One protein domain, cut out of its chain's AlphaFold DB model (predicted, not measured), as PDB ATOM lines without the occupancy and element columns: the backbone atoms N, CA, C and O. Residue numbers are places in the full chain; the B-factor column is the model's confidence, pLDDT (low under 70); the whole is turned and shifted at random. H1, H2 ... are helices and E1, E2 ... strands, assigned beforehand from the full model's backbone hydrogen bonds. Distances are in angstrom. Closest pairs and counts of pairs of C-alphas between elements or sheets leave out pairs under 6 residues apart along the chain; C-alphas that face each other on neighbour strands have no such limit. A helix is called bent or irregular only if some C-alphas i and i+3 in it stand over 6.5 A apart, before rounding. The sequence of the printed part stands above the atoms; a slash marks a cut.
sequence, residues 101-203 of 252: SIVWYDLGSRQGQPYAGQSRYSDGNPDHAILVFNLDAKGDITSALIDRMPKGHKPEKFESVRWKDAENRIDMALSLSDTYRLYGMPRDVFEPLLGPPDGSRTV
ATOM      1  N   SER A 101     112.887  84.716  85.683       91.75
ATOM      2  CA  SER A 101     113.312  86.006  85.142       91.75
ATOM      3  C   SER A 101     112.439  86.383  83.959       91.75
ATOM      4  O   SER A 101     111.893  85.532  83.276       91.75
ATOM      5  N   ILE A 102     112.248  87.674  83.750       92.62
ATOM      6  CA  ILE A 102     111.779  88.202  82.484       92.62
ATOM      7  C   ILE A 102     113.012  88.658  81.722       92.62
ATOM      8  O   ILE A 102     113.845  89.382  82.268       92.62
ATOM      9  N   VAL A 103     113.106  88.257  80.465       96.19
ATOM     10  CA  VAL A 103     114.001  88.872  79.487       96.19
ATOM     11  C   VAL A 103     113.150  89.458  78.372       96.19
ATOM     12  O   VAL A 103     112.070  88.939  78.077       96.19
ATOM     13  N   TRP A 104     113.598  90.553  77.770       97.06
ATOM     14  CA  TRP A 104     112.898  91.140  76.637       97.06
ATOM     15  C   TRP A 104     113.852  91.565  75.533       97.06
ATOM     16  O   TRP A 104     114.993  91.957  75.784       97.06
ATOM     17  N   TYR A 105     113.335  91.501  74.313       97.00
ATOM     18  CA  TYR A 105     113.958  92.027  73.113       97.00
ATOM     19  C   TYR A 105     113.149  93.231  72.643       97.00
ATOM     20  O   TYR A 105     111.929  93.138  72.478       97.00
ATOM     21  N   ASP A 106     113.824  94.354  72.451       96.50
ATOM     22  CA  ASP A 106     113.264  95.535  71.812       96.50
ATOM     23  C   ASP A 106     113.035  95.213  70.334       96.50
ATOM     24  O   ASP A 106     113.962  94.804  69.630       96.50
ATOM     25  N   LEU A 107     111.787  95.325  69.883       95.56
ATOM     26  CA  LEU A 107     111.417  95.059  68.496       95.56
ATOM     27  C   LEU A 107     111.444  96.334  67.639       95.56
ATOM     28  O   LEU A 107     111.212  96.262  66.440       95.56
ATOM     29  N   GLY A 108     111.726  97.491  68.236       93.06
ATOM     30  CA  GLY A 108     111.721  98.790  67.580       93.06
ATOM     31  C   GLY A 108     110.440  99.590  67.819       93.06
ATOM     32  O   GLY A 108     109.502  99.175  68.512       93.06
ATOM     33  N   SER A 109     110.420 100.793  67.243       90.56
ATOM     34  CA  SER A 109     109.309 101.736  67.382       90.56
ATOM     35  C   SER A 109     108.004 101.145  66.862       90.56
ATOM     36  O   SER A 109     107.938 100.628  65.750       90.56
ATOM     37  N   ARG A 110     106.924 101.306  67.632       83.00
ATOM     38  CA  ARG A 110     105.590 100.851  67.217       83.00
ATOM     39  C   ARG A 110     104.930 101.743  66.155       83.00
ATOM     40  O   ARG A 110     103.887 101.364  65.649       83.00
ATOM     41  N   GLN A 111     105.458 102.944  65.877       80.81
ATOM     42  CA  GLN A 111     104.941 103.916  64.884       80.81
ATOM     43  C   GLN A 111     103.400 103.931  64.708       80.81
ATOM     44  O   GLN A 111     102.875 103.953  63.596       80.81
ATOM     45  N   GLY A 112     102.639 103.891  65.808       76.75
ATOM     46  CA  GLY A 112     101.198 103.658  65.750       76.75
ATOM     47  C   GLY A 112     100.590 103.267  67.095       76.75
ATOM     48  O   GLY A 112     101.274 103.165  68.112       76.75
ATOM     49  N   GLN A 113      99.271 103.069  67.113       76.44
ATOM     50  CA  GLN A 113      98.568 102.622  68.317       76.44
ATOM     51  C   GLN A 113      98.630 101.089  68.429       76.44
ATOM     52  O   GLN A 113      98.329 100.403  67.445       76.44
ATOM     53  N   PRO A 114      98.974 100.540  69.608       79.44
ATOM     54  CA  PRO A 114      99.010  99.106  69.830       79.44
ATOM     55  C   PRO A 114      97.586  98.548  69.834       79.44
ATOM     56  O   PRO A 114      96.594  99.287  69.899       79.44
ATOM     57  N   TYR A 115      97.455  97.225  69.801       79.62
ATOM     58  CA  TYR A 115      96.164  96.612  70.092       79.62
ATOM     59  C   TYR A 115      95.693  97.001  71.502       79.62
ATOM     60  O   TYR A 115      96.469  97.020  72.461       79.62
ATOM     61  N   ALA A 116      94.401  97.315  71.631       75.94
ATOM     62  CA  ALA A 116      93.808  97.640  72.922       75.94
ATOM     63  C   ALA A 116      94.041  96.483  73.913       75.94
ATOM     64  O   ALA A 116      93.783  95.325  73.587       75.94
ATOM     65  N   GLY A 117      94.547  96.799  75.109       74.00
ATOM     66  CA  GLY A 117      94.838  95.808  76.152       74.00
ATOM     67  C   GLY A 117      96.224  95.143  76.093       74.00
ATOM     68  O   GLY A 117      96.476  94.235  76.884       74.00
ATOM     69  N   GLN A 118      97.133  95.579  75.210       69.25
ATOM     70  CA  GLN A 118      98.523  95.086  75.126       69.25
ATOM     71  C   GLN A 118      99.540  96.027  75.791       69.25
ATOM     72  O   GLN A 118     100.502  96.454  75.164       69.25
ATOM     73  N   SER A 119      99.304  96.408  77.044       74.00
ATOM     74  CA  SER A 119     100.302  97.129  77.845       74.00
ATOM     75  C   SER A 119     100.482  96.402  79.168       74.00
ATOM     76  O   SER A 119     100.066  96.887  80.220       74.00
ATOM     77  N   ARG A 120     101.006  95.177  79.093       77.56
ATOM     78  CA  ARG A 120     101.139  94.293  80.259       77.56
ATOM     79  C   ARG A 120     102.447  94.512  81.003       77.56
ATOM     80  O   ARG A 120     102.489  94.323  82.217       77.56
ATOM     81  N   TYR A 121     103.497  94.885  80.283       83.00
ATOM     82  CA  TYR A 121     104.837  95.045  80.821       83.00
ATOM     83  C   TYR A 121     105.230  96.521  80.811       83.00
ATOM     84  O   TYR A 121     105.066  97.223  79.817       83.00
ATOM     85  N   SER A 122     105.778  96.986  81.930       84.88
ATOM     86  CA  SER A 122     106.390  98.315  82.049       84.88
ATOM     87  C   SER A 122     107.850  98.339  81.580       84.88
ATOM     88  O   SER A 122     108.523  99.353  81.725       84.88
ATOM     89  N   ASP A 123     108.362  97.200  81.115       89.62
ATOM     90  CA  ASP A 123     109.756  96.988  80.736       89.62
ATOM     91  C   ASP A 123     110.057  97.570  79.336       89.62
ATOM     92  O   ASP A 123     109.187  97.622  78.463       89.62
ATOM     93  N   GLY A 124     111.302  97.994  79.097       91.31
ATOM     94  CA  GLY A 124     111.735  98.581  77.819       91.31
ATOM     95  C   GLY A 124     111.214 100.004  77.551       91.31
ATOM     96  O   GLY A 124     110.618 100.646  78.413       91.31
ATOM     97  N   ASN A 125     111.458 100.522  76.342       93.06
ATOM     98  CA  ASN A 125     110.973 101.845  75.934       93.06
ATOM     99  C   ASN A 125     109.437 101.818  75.775       93.06
ATOM    100  O   ASN A 125     108.964 100.983  75.000       93.06
ATOM    101  N   PRO A 126     108.646 102.690  76.445       90.12
ATOM    102  CA  PRO A 126     107.176 102.728  76.353       90.12
ATOM    103  C   PRO A 126     106.634 102.812  74.915       90.12
ATOM    104  O   PRO A 126     105.562 102.267  74.643       90.12
ATOM    105  N   ASP A 127     107.384 103.425  73.996       91.44
ATOM    106  CA  ASP A 127     106.989 103.632  72.598       91.44
ATOM    107  C   ASP A 127     107.436 102.531  71.633       91.44
ATOM    108  O   ASP A 127     107.230 102.640  70.421       91.44
ATOM    109  N   HIS A 128     108.043 101.469  72.147       94.69
ATOM    110  CA  HIS A 128     108.496 100.335  71.355       94.69
ATOM    111  C   HIS A 128     107.635  99.097  71.624       94.69
ATOM    112  O   HIS A 128     107.059  98.937  72.706       94.69
ATOM    113  N   ALA A 129     107.546  98.219  70.626       94.38
ATOM    114  CA  ALA A 129     107.054  96.863  70.831       94.38
ATOM    115  C   ALA A 129     108.171  96.011  71.446       94.38
ATOM    116  O   ALA A 129     109.350  96.236  71.173       94.38
ATOM    117  N   ILE A 130     107.814  95.027  72.273       95.69
ATOM    118  CA  ILE A 130     108.803  94.126  72.881       95.69
ATOM    119  C   ILE A 130     108.368  92.668  72.769       95.69
ATOM    120  O   ILE A 130     107.189  92.354  72.933       95.69
ATOM    121  N   LEU A 131     109.328  91.773  72.537       95.50
ATOM    122  CA  LEU A 131     109.147  90.335  72.722       95.50
ATOM    123  C   LEU A 131     109.642  89.970  74.116       95.50
ATOM    124  O   LEU A 131     110.811  90.167  74.429       95.50
ATOM    125  N   VAL A 132     108.752  89.441  74.944       95.06
ATOM    126  CA  VAL A 132     108.996  89.138  76.351       95.06
ATOM    127  C   VAL A 132     108.991  87.638  76.562       95.06
ATOM    128  O   VAL A 132     108.005  86.968  76.247       95.06
ATOM    129  N   PHE A 133     110.056  87.121  77.167       95.50
ATOM    130  CA  PHE A 133     110.095  85.759  77.681       95.50
ATOM    131  C   PHE A 133     110.046  85.777  79.203       95.50
ATOM    132  O   PHE A 133     110.862  86.428  79.850       95.50
ATOM    133  N   ASN A 134     109.107  85.023  79.775       92.50
ATOM    134  CA  ASN A 134     109.190  84.607  81.169       92.50
ATOM    135  C   ASN A 134     110.003  83.315  81.208       92.50
ATOM    136  O   ASN A 134     109.627  82.339  80.563       92.50
ATOM    137  N   LEU A 135     111.081  83.297  81.973       93.62
ATOM    138  CA  LEU A 135     111.932  82.145  82.229       93.62
ATOM    139  C   LEU A 135     111.640  81.604  83.629       93.62
ATOM    140  O   LEU A 135     111.323  82.391  84.521       93.62
ATOM    141  N   ASP A 136     111.754  80.298  83.840       90.38
ATOM    142  CA  ASP A 136     111.769  79.718  85.185       90.38
ATOM    143  C   ASP A 136     113.152  79.852  85.859       90.38
ATOM    144  O   ASP A 136     114.052  80.527  85.352       90.38
ATOM    145  N   ALA A 137     113.323  79.222  87.024       87.25
ATOM    146  CA  ALA A 137     114.582  79.243  87.768       87.25
ATOM    147  C   ALA A 137     115.742  78.513  87.057       87.25
ATOM    148  O   ALA A 137     116.902  78.754  87.389       87.25
ATOM    149  N   LYS A 138     115.455  77.628  86.091       91.50
ATOM    150  CA  LYS A 138     116.462  76.944  85.261       91.50
ATOM    151  C   LYS A 138     116.827  77.749  84.014       91.50
ATOM    152  O   LYS A 138     117.827  77.446  83.371       91.50
ATOM    153  N   GLY A 139     116.057  78.792  83.707       93.50
ATOM    154  CA  GLY A 139     116.210  79.588  82.497       93.50
ATOM    155  C   GLY A 139     115.365  79.084  81.326       93.50
ATOM    156  O   GLY A 139     115.556  79.569  80.213       93.50
ATOM    157  N   ASP A 140     114.435  78.156  81.552       94.44
ATOM    158  CA  ASP A 140     113.564  77.628  80.501       94.44
ATOM    159  C   ASP A 140     112.394  78.590  80.257       94.44
ATOM    160  O   ASP A 140     111.778  79.093  81.203       94.44
ATOM    161  N   ILE A 141     112.049  78.853  78.993       94.12
ATOM    162  CA  ILE A 141     110.922  79.734  78.651       94.12
ATOM    163  C   ILE A 141     109.599  79.104  79.118       94.12
ATOM    164  O   ILE A 141     109.139  78.097  78.590       94.12
ATOM    165  N   THR A 142     108.909  79.755  80.048       91.06
ATOM    166  CA  THR A 142     107.554  79.392  80.505       91.06
ATOM    167  C   THR A 142     106.454  80.157  79.775       91.06
ATOM    168  O   THR A 142     105.304  79.725  79.747       91.06
ATOM    169  N   SER A 143     106.783  81.288  79.151       91.19
ATOM    170  CA  SER A 143     105.893  81.958  78.203       91.19
ATOM    171  C   SER A 143     106.671  82.894  77.293       91.19
ATOM    172  O   SER A 143     107.593  83.558  77.765       91.19
ATOM    173  N   ALA A 144     106.212  83.045  76.057       93.56
ATOM    174  CA  ALA A 144     106.675  84.066  75.128       93.56
ATOM    175  C   ALA A 144     105.484  84.915  74.678       93.56
ATOM    176  O   ALA A 144     104.468  84.367  74.257       93.56
ATOM    177  N   LEU A 145     105.584  86.235  74.814       92.31
ATOM    178  CA  LEU A 145     104.520  87.171  74.455       92.31
ATOM    179  C   LEU A 145     105.113  88.387  73.754       92.31
ATOM    180  O   LEU A 145     106.149  88.894  74.168       92.31
ATOM    181  N   ILE A 146     104.420  88.889  72.739       93.12
ATOM    182  CA  ILE A 146     104.711  90.203  72.169       93.12
ATOM    183  C   ILE A 146     103.787  91.213  72.849       93.12
ATOM    184  O   ILE A 146     102.567  91.036  72.846       93.12
ATOM    185  N   ASP A 147     104.362  92.249  73.450       92.38
ATOM    186  CA  ASP A 147     103.621  93.345  74.071       92.38
ATOM    187  C   ASP A 147     103.707  94.601  73.202       92.38
ATOM    188  O   ASP A 147     104.714  94.840  72.529       92.38
ATOM    189  N   ARG A 148     102.648  95.416  73.239       91.94
ATOM    190  CA  ARG A 148     102.532  96.684  72.496       91.94
ATOM    191  C   ARG A 148     102.721  96.550  70.978       91.94
ATOM    192  O   ARG A 148     103.263  97.450  70.338       91.94
ATOM    193  N   MET A 149     102.229  95.459  70.394       91.44
ATOM    194  CA  MET A 149     102.389  95.187  68.968       91.44
ATOM    195  C   MET A 149     101.611  96.195  68.104       91.44
ATOM    196  O   MET A 149     100.403  96.369  68.322       91.44
ATOM    197  N   PRO A 150     102.247  96.847  67.114       89.56
ATOM    198  CA  PRO A 150     101.537  97.672  66.144       89.56
ATOM    199  C   PRO A 150     100.677  96.866  65.165       89.56
ATOM    200  O   PRO A 150     100.882  95.676  64.924       89.56
ATOM    201  N   LYS A 151      99.684  97.537  64.574       88.88
ATOM    202  CA  LYS A 151      98.800  96.951  63.557       88.88
ATOM    203  C   LYS A 151      99.471  96.934  62.184       88.88
ATOM    204  O   LYS A 151     100.217  97.843  61.849       88.88
ATOM    205  N   GLY A 152      99.092  95.965  61.349       88.38
ATOM    206  CA  GLY A 152      99.434  95.951  59.917       88.38
ATOM    207  C   GLY A 152     100.730  95.222  59.555       88.38
ATOM    208  O   GLY A 152     101.019  95.081  58.370       88.38
ATOM    209  N   HIS A 153     101.455  94.712  60.548       89.25
ATOM    210  CA  HIS A 153     102.632  93.869  60.354       89.25
ATOM    211  C   HIS A 153     102.263  92.466  59.870       89.25
ATOM    212  O   HIS A 153     101.176  91.955  60.169       89.25
ATOM    213  N   LYS A 154     103.162  91.848  59.102       90.69
ATOM    214  CA  LYS A 154     102.979  90.502  58.547       90.69
ATOM    215  C   LYS A 154     104.140  89.625  59.001       90.69
ATOM    216  O   LYS A 154     105.270  90.087  58.941       90.69
ATOM    217  N   PRO A 155     103.896  88.366  59.404       92.88
ATOM    218  CA  PRO A 155     104.982  87.480  59.787       92.88
ATOM    219  C   PRO A 155     106.002  87.321  58.652       92.88
ATOM    220  O   PRO A 155     105.642  86.938  57.537       92.88
ATOM    221  N   GLU A 156     107.270  87.577  58.954       94.38
ATOM    222  CA  GLU A 156     108.408  87.272  58.089       94.38
ATOM    223  C   GLU A 156     109.179  86.077  58.639       94.38
ATOM    224  O   GLU A 156     109.240  85.861  59.848       94.38
ATOM    225  N   LYS A 157     109.806  85.296  57.755       94.44
ATOM    226  CA  LYS A 157     110.634  84.162  58.170       94.44
ATOM    227  C   LYS A 157     111.761  84.643  59.090       94.44
ATOM    228  O   LYS A 157     112.497  85.561  58.744       94.44
ATOM    229  N   PHE A 158     111.927  83.972  60.228       94.69
ATOM    230  CA  PHE A 158     113.021  84.264  61.149       94.69
ATOM    231  C   PHE A 158     114.398  84.018  60.509       94.69
ATOM    232  O   PHE A 158     114.690  82.911  60.042       94.69
ATOM    233  N   GLU A 159     115.259  85.036  60.557       95.25
ATOM    234  CA  GLU A 159     116.652  84.992  60.113       95.25
ATOM    235  C   GLU A 159     117.558  85.613  61.183       95.25
ATOM    236  O   GLU A 159     117.556  86.826  61.393       95.25
ATOM    237  N   SER A 160     118.382  84.795  61.845       93.06
ATOM    238  CA  SER A 160     119.217  85.232  62.978       93.06
ATOM    239  C   SER A 160     120.196  86.362  62.638       93.06
ATOM    240  O   SER A 160     120.545  87.166  63.501       93.06
ATOM    241  N   VAL A 161     120.638  86.458  61.380       94.38
ATOM    242  CA  VAL A 161     121.513  87.546  60.917       94.38
ATOM    243  C   VAL A 161     120.754  88.872  60.868       94.38
ATOM    244  O   VAL A 161     121.251  89.862  61.402       94.38
ATOM    245  N   ARG A 162     119.543  88.886  60.288       95.25
ATOM    246  CA  ARG A 162     118.683  90.081  60.220       95.25
ATOM    247  C   ARG A 162     118.153  90.475  61.593       95.25
ATOM    248  O   ARG A 162     118.004  91.658  61.861       95.25
ATOM    249  N   TRP A 163     117.914  89.502  62.472       95.00
ATOM    250  CA  TRP A 163     117.406  89.740  63.824       95.00
ATOM    251  C   TRP A 163     118.287  90.689  64.646       95.00
ATOM    252  O   TRP A 163     117.801  91.381  65.536       95.00
ATOM    253  N   LYS A 164     119.590  90.762  64.356       89.94
ATOM    254  CA  LYS A 164     120.506  91.669  65.060       89.94
ATOM    255  C   LYS A 164     120.180  93.147  64.844       89.94
ATOM    256  O   LYS A 164     120.556  93.956  65.685       89.94
ATOM    257  N   ASP A 165     119.481  93.479  63.766       90.75
ATOM    258  CA  ASP A 165     118.990  94.822  63.500       90.75
ATOM    259  C   ASP A 165     117.583  94.995  64.085       90.75
ATOM    260  O   ASP A 165     116.634  94.337  63.652       90.75
ATOM    261  N   ALA A 166     117.460  95.873  65.085       86.44
ATOM    262  CA  ALA A 166     116.225  96.080  65.831       86.44
ATOM    263  C   ALA A 166     115.047  96.481  64.930       86.44
ATOM    264  O   ALA A 166     113.933  96.022  65.169       86.44
ATOM    265  N   GLU A 167     115.287  97.246  63.858       87.25
ATOM    266  CA  GLU A 167     114.228  97.705  62.946       87.25
ATOM    267  C   GLU A 167     113.556  96.557  62.177       87.25
ATOM    268  O   GLU A 167     112.418  96.683  61.735       87.25
ATOM    269  N   ASN A 168     114.227  95.406  62.059       90.19
ATOM    270  CA  ASN A 168     113.713  94.235  61.350       90.19
ATOM    271  C   ASN A 168     112.986  93.231  62.267       90.19
ATOM    272  O   ASN A 168     112.462  92.223  61.789       90.19
ATOM    273  N   ARG A 169     112.974  93.432  63.592       95.25
ATOM    274  CA  ARG A 169     112.573  92.376  64.538       95.25
ATOM    275  C   ARG A 169     111.068  92.138  64.636       95.25
ATOM    276  O   ARG A 169     110.689  90.997  64.886       95.25
ATOM    277  N   ILE A 170     110.214  93.151  64.444       93.69
ATOM    278  CA  ILE A 170     108.748  93.023  64.621       93.69
ATOM    279  C   ILE A 170     108.166  91.883  63.777       93.69
ATOM    280  O   ILE A 170     107.503  90.990  64.312       93.69
ATOM    281  N   ASP A 171     108.435  91.885  62.472       93.31
ATOM    282  CA  ASP A 171     107.842  90.914  61.549       93.31
ATOM    283  C   ASP A 171     108.396  89.497  61.782       93.31
ATOM    284  O   ASP A 171     107.658  88.510  61.719       93.31
ATOM    285  N   MET A 172     109.675  89.381  62.154       95.44
ATOM    286  CA  MET A 172     110.286  88.105  62.536       95.44
ATOM    287  C   MET A 172     109.779  87.576  63.884       95.44
ATOM    288  O   MET A 172     109.643  86.362  64.050       95.44
ATOM    289  N   ALA A 173     109.472  88.449  64.848       94.75
ATOM    290  CA  ALA A 173     108.953  88.058  66.159       94.75
ATOM    291  C   ALA A 173     107.581  87.380  66.052       94.75
ATOM    292  O   ALA A 173     107.315  86.414  66.772       94.75
ATOM    293  N   LEU A 174     106.738  87.826  65.111       90.50
ATOM    294  CA  LEU A 174     105.478  87.151  64.788       90.50
ATOM    295  C   LEU A 174     105.718  85.705  64.343       90.50
ATOM    296  O   LEU A 174     105.110  84.783  64.881       90.50
ATOM    297  N   SER A 175     106.656  85.487  63.413       90.06
ATOM    298  CA  SER A 175     106.998  84.131  62.976       90.06
ATOM    299  C   SER A 175     107.623  83.308  64.100       90.06
ATOM    300  O   SER A 175     107.307  82.126  64.203       90.06
ATOM    301  N   LEU A 176     108.452  83.899  64.969       89.69
ATOM    302  CA  LEU A 176     109.005  83.207  66.137       89.69
ATOM    303  C   LEU A 176     107.904  82.666  67.053       89.69
ATOM    304  O   LEU A 176     107.951  81.494  67.425       89.69
ATOM    305  N   SER A 177     106.906  83.498  67.366       80.31
ATOM    306  CA  SER A 177     105.770  83.122  68.211       80.31
ATOM    307  C   SER A 177     104.921  82.003  67.598       80.31
ATOM    308  O   SER A 177     104.462  81.124  68.322       80.31
ATOM    309  N   ASP A 178     104.723  82.023  66.278       77.88
ATOM    310  CA  ASP A 178     103.864  81.054  65.585       77.88
ATOM    311  C   ASP A 178     104.594  79.751  65.215       77.88
ATOM    312  O   ASP A 178     104.004  78.670  65.205       77.88
ATOM    313  N   THR A 179     105.884  79.843  64.880       72.88
ATOM    314  CA  THR A 179     106.646  78.755  64.240       72.88
ATOM    315  C   THR A 179     107.464  77.956  65.242       72.88
ATOM    316  O   THR A 179     107.621  76.741  65.089       72.88
ATOM    317  N   TYR A 180     108.005  78.609  66.269       69.50
ATOM    318  CA  TYR A 180     108.900  77.957  67.213       69.50
ATOM    319  C   TYR A 180     108.129  77.564  68.466       69.50
ATOM    320  O   TYR A 180     107.414  78.360  69.071       69.50
ATOM    321  N   ARG A 181     108.312  76.315  68.904       82.44
ATOM    322  CA  ARG A 181     107.885  75.877  70.238       82.44
ATOM    323  C   ARG A 181     108.824  76.500  71.269       82.44
ATOM    324  O   ARG A 181     109.713  75.830  71.779       82.44
ATOM    325  N   LEU A 182     108.657  77.799  71.513       89.88
ATOM    326  CA  LEU A 182     109.478  78.548  72.463       89.88
ATOM    327  C   LEU A 182     109.253  78.047  73.891       89.88
ATOM    328  O   LEU A 182     110.176  78.070  74.686       89.88
ATOM    329  N   TYR A 183     108.058  77.549  74.214       91.25
ATOM    330  CA  TYR A 183     107.773  76.979  75.529       91.25
ATOM    331  C   TYR A 183     108.693  75.791  75.849       91.25
ATOM    332  O   TYR A 183     108.758  74.821  75.093       91.25
ATOM    333  N   GLY A 184     109.365  75.864  76.994       92.88
ATOM    334  CA  GLY A 184     110.354  74.902  77.464       92.88
ATOM    335  C   GLY A 184     111.721  75.029  76.794       92.88
ATOM    336  O   GLY A 184     112.592  74.219  77.086       92.88
ATOM    337  N   MET A 185     111.926  75.998  75.894       95.06
ATOM    338  CA  MET A 185     113.229  76.213  75.270       95.06
ATOM    339  C   MET A 185     114.214  76.777  76.307       95.06
ATOM    340  O   MET A 185     113.919  77.823  76.895       95.06
ATOM    341  N   PRO A 186     115.372  76.129  76.520       96.25
ATOM    342  CA  PRO A 186     116.380  76.611  77.455       96.25
ATOM    343  C   PRO A 186     117.069  77.894  76.980       96.25
ATOM    344  O   PRO A 186     117.209  78.141  75.775       96.25
ATOM    345  N   ARG A 187     117.548  78.699  77.932       95.69
ATOM    346  CA  ARG A 187     118.254  79.963  77.663       95.69
ATOM    347  C   ARG A 187     119.480  79.817  76.773       95.69
ATOM    348  O   ARG A 187     119.655  80.594  75.837       95.69
ATOM    349  N   ASP A 188     120.285  78.797  77.023       95.94
ATOM    350  CA  ASP A 188     121.478  78.481  76.237       95.94
ATOM    351  C   ASP A 188     121.161  77.997  74.811       95.94
ATOM    352  O   ASP A 188     122.060  77.946  73.975       95.94
ATOM    353  N   VAL A 189     119.894  77.700  74.502       94.69
ATOM    354  CA  VAL A 189     119.428  77.373  73.150       94.69
ATOM    355  C   VAL A 189     118.908  78.610  72.421       94.69
ATOM    356  O   VAL A 189     119.267  78.818  71.261       94.69
ATOM    357  N   PHE A 190     118.078  79.446  73.058       94.00
ATOM    358  CA  PHE A 190     117.485  80.594  72.359       94.00
ATOM    359  C   PHE A 190     118.422  81.802  72.259       94.00
ATOM    360  O   PHE A 190     118.367  82.521  71.261       94.00
ATOM    361  N   GLU A 191     119.298  82.044  73.239       95.50
ATOM    362  CA  GLU A 191     120.197  83.206  73.196       95.50
ATOM    363  C   GLU A 191     121.219  83.134  72.051       95.50
ATOM    364  O   GLU A 191     121.434  84.156  71.403       95.50
ATOM    365  N   PRO A 192     121.809  81.978  71.689       95.00
ATOM    366  CA  PRO A 192     122.626  81.894  70.477       95.00
ATOM    367  C   PRO A 192     121.859  82.211  69.185       95.00
ATOM    368  O   PRO A 192     122.460  82.680  68.217       95.00
ATOM    369  N   LEU A 193     120.543  81.965  69.157       92.81
ATOM    370  CA  LEU A 193     119.690  82.239  67.996       92.81
ATOM    371  C   LEU A 193     119.302  83.718  67.903       92.81
ATOM    372  O   LEU A 193     119.338  84.291  66.813       92.81
ATOM    373  N   LEU A 194     118.929  84.325  69.032       94.88
ATOM    374  CA  LEU A 194     118.381  85.684  69.117       94.88
ATOM    375  C   LEU A 194     119.424  86.738  69.518       94.88
ATOM    376  O   LEU A 194     119.162  87.937  69.459       94.88
ATOM    377  N   GLY A 195     120.613  86.319  69.936       95.38
ATOM    378  CA  GLY A 195     121.546  87.187  70.640       95.38
ATOM    379  C   GLY A 195     121.104  87.493  72.080       95.38
ATOM    380  O   GLY A 195     120.078  86.986  72.557       95.38
ATOM    381  N   PRO A 196     121.893  88.314  72.796       96.12
ATOM    382  CA  PRO A 196     121.553  88.728  74.150       96.12
ATOM    383  C   PRO A 196     120.252  89.551  74.155       96.12
ATOM    384  O   PRO A 196     120.012  90.302  73.207       96.12
ATOM    385  N   PRO A 197     119.420  89.434  75.203       97.31
ATOM    386  CA  PRO A 197     118.239  90.276  75.349       97.31
ATOM    387  C   PRO A 197     118.636  91.738  75.595       97.31
ATOM    388  O   PRO A 197     119.650  92.014  76.240       97.31
ATOM    389  N   ASP A 198     117.804  92.675  75.139       97.12
ATOM    390  CA  ASP A 198     118.017  94.117  75.342       97.12
ATOM    391  C   ASP A 198     117.750  94.541  76.794       97.12
ATOM    392  O   ASP A 198     118.215  95.586  77.250       97.12
ATOM    393  N   GLY A 199     117.032  93.714  77.556       95.81
ATOM    394  CA  GLY A 199     116.951  93.863  78.999       95.81
ATOM    395  C   GLY A 199     116.445  92.621  79.719       95.81
ATOM    396  O   GLY A 199     115.959  91.658  79.123       95.81
ATOM    397  N   SER A 200     116.610  92.628  81.040       95.12
ATOM    398  CA  SER A 200     116.135  91.554  81.906       95.12
ATOM    399  C   SER A 200     115.827  92.049  83.316       95.12
ATOM    400  O   SER A 200     116.374  93.054  83.773       95.12
ATOM    401  N   ARG A 201     114.953  91.328  84.024       89.88
ATOM    402  CA  ARG A 201     114.727  91.486  85.466       89.88
ATOM    403  C   ARG A 201     114.239  90.188  86.090       89.88
ATOM    404  O   ARG A 201     113.582  89.385  85.440       89.88
ATOM    405  N   THR A 202     114.458  90.004  87.383       86.12
ATOM    406  CA  THR A 202     113.834  88.898  88.121       86.12
ATOM    407  C   THR A 202     112.338  89.181  88.318       86.12
ATOM    408  O   THR A 202     111.963  90.279  88.733       86.12
ATOM    409  N   VAL A 203     111.466  88.205  88.030       76.50
ATOM    410  CA  VAL A 203     109.997  88.353  88.159       76.50
ATOM    411  C   VAL A 203     109.591  88.514  89.615       76.50
ATOM    412  O   VAL A 203     108.726  89.322  89.948       76.50
TER     413      VAL A 203
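What this domain is: This is residues 101 to 203 of the 252 residues of an uncharacterized protein of hydrothermal vent metagenome (UniProt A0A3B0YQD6). A twisted sheet of four antiparallel strands has one face covered by the helix H2, which runs slantwise to the strands. The short helices H1 and H3 lie on that same side of the body without being on the sheet, and the long link of residues 110 to 127 loops out where E1 ends and E2 begins. The printed part has 103 residues, with three named helices and four named strands in the order E1, E2, E3, H1, H2, H3, E4; the sheet's order is E3, E2, E1, E4, and the class is mixed, helices and strands. The whole is compact, with a radius of gyration of the C-alphas of 12.7 A and spans of 36 by 28 by 20 A.

Where its parts are: E1, residues 101 to 109, begins at C-alpha 101 (113.312, 86.006, 85.142) and measures 24.1 A. E2, residues 128 to 135, measures 21.5 A, and E3, residues 141 to 147, 16.1 A. H1 is residues 160 to 163, 4.9 A. H2, residues 166 to 179, begins at C-alpha 166 (116.225, 96.080, 65.831) and measures 19.9 A; it is irregular, with C-alphas 167 and 170 7.4 A apart. H3, residues 187 to 194, measures 10.3 A; it is neither bent nor irregular, but only just: C-alphas 189 and 192 are 6.1 A apart. E4, residues 199 to 202, measures 10.8 A and ends at C-alpha 202 (113.834, 88.898, 88.121).

How they stand to each other: E1, E2 and E3 form a meander, each strand the antiparallel neighbour of the one before, and E1 and E2 as well as E2 and E3 are hairpins. N 105 and O 131 are 2.9 A apart between E1 and E2, and N 132 and O 145 2.8 A between E2 and E3. E4 is an edge strand antiparallel to E1, with N 102 and O 201 2.8 A apart. H2 is on the sheet, in two layers with helices on one face, at a height over the sheet of 8.6 A; on the local plane it stands at 39 degrees to E2. Its closest C-alphas to E1 are those of Arg 169 and Leu 107, 4.9 A. H1 and H2 touch only at the corner, by residues 168 to 172 of H2, with C-alphas 163 and 169 5.6 A apart. H1 and H3 only just touch, with 3 pairs of C-alphas within 8 A, the closest those of Ser 160 and Leu 193, 5.9 A. H2 and H3 are apart. O i to N i+4 pairs are within hydrogen-bond range in 6 of 10 cases in H2 and 2 of 4 in H3, and H1 is too short for such a pair.

The domain as a whole: The two C-alphas farthest apart, those of Gly 112 and Lys 138, are 36.4 A apart. The printed part has no cut. The links E1 to E2 and E3 to H1 are long. The mean pLDDT of the printed part is 90.1, and residues 118 and 180 are under 70.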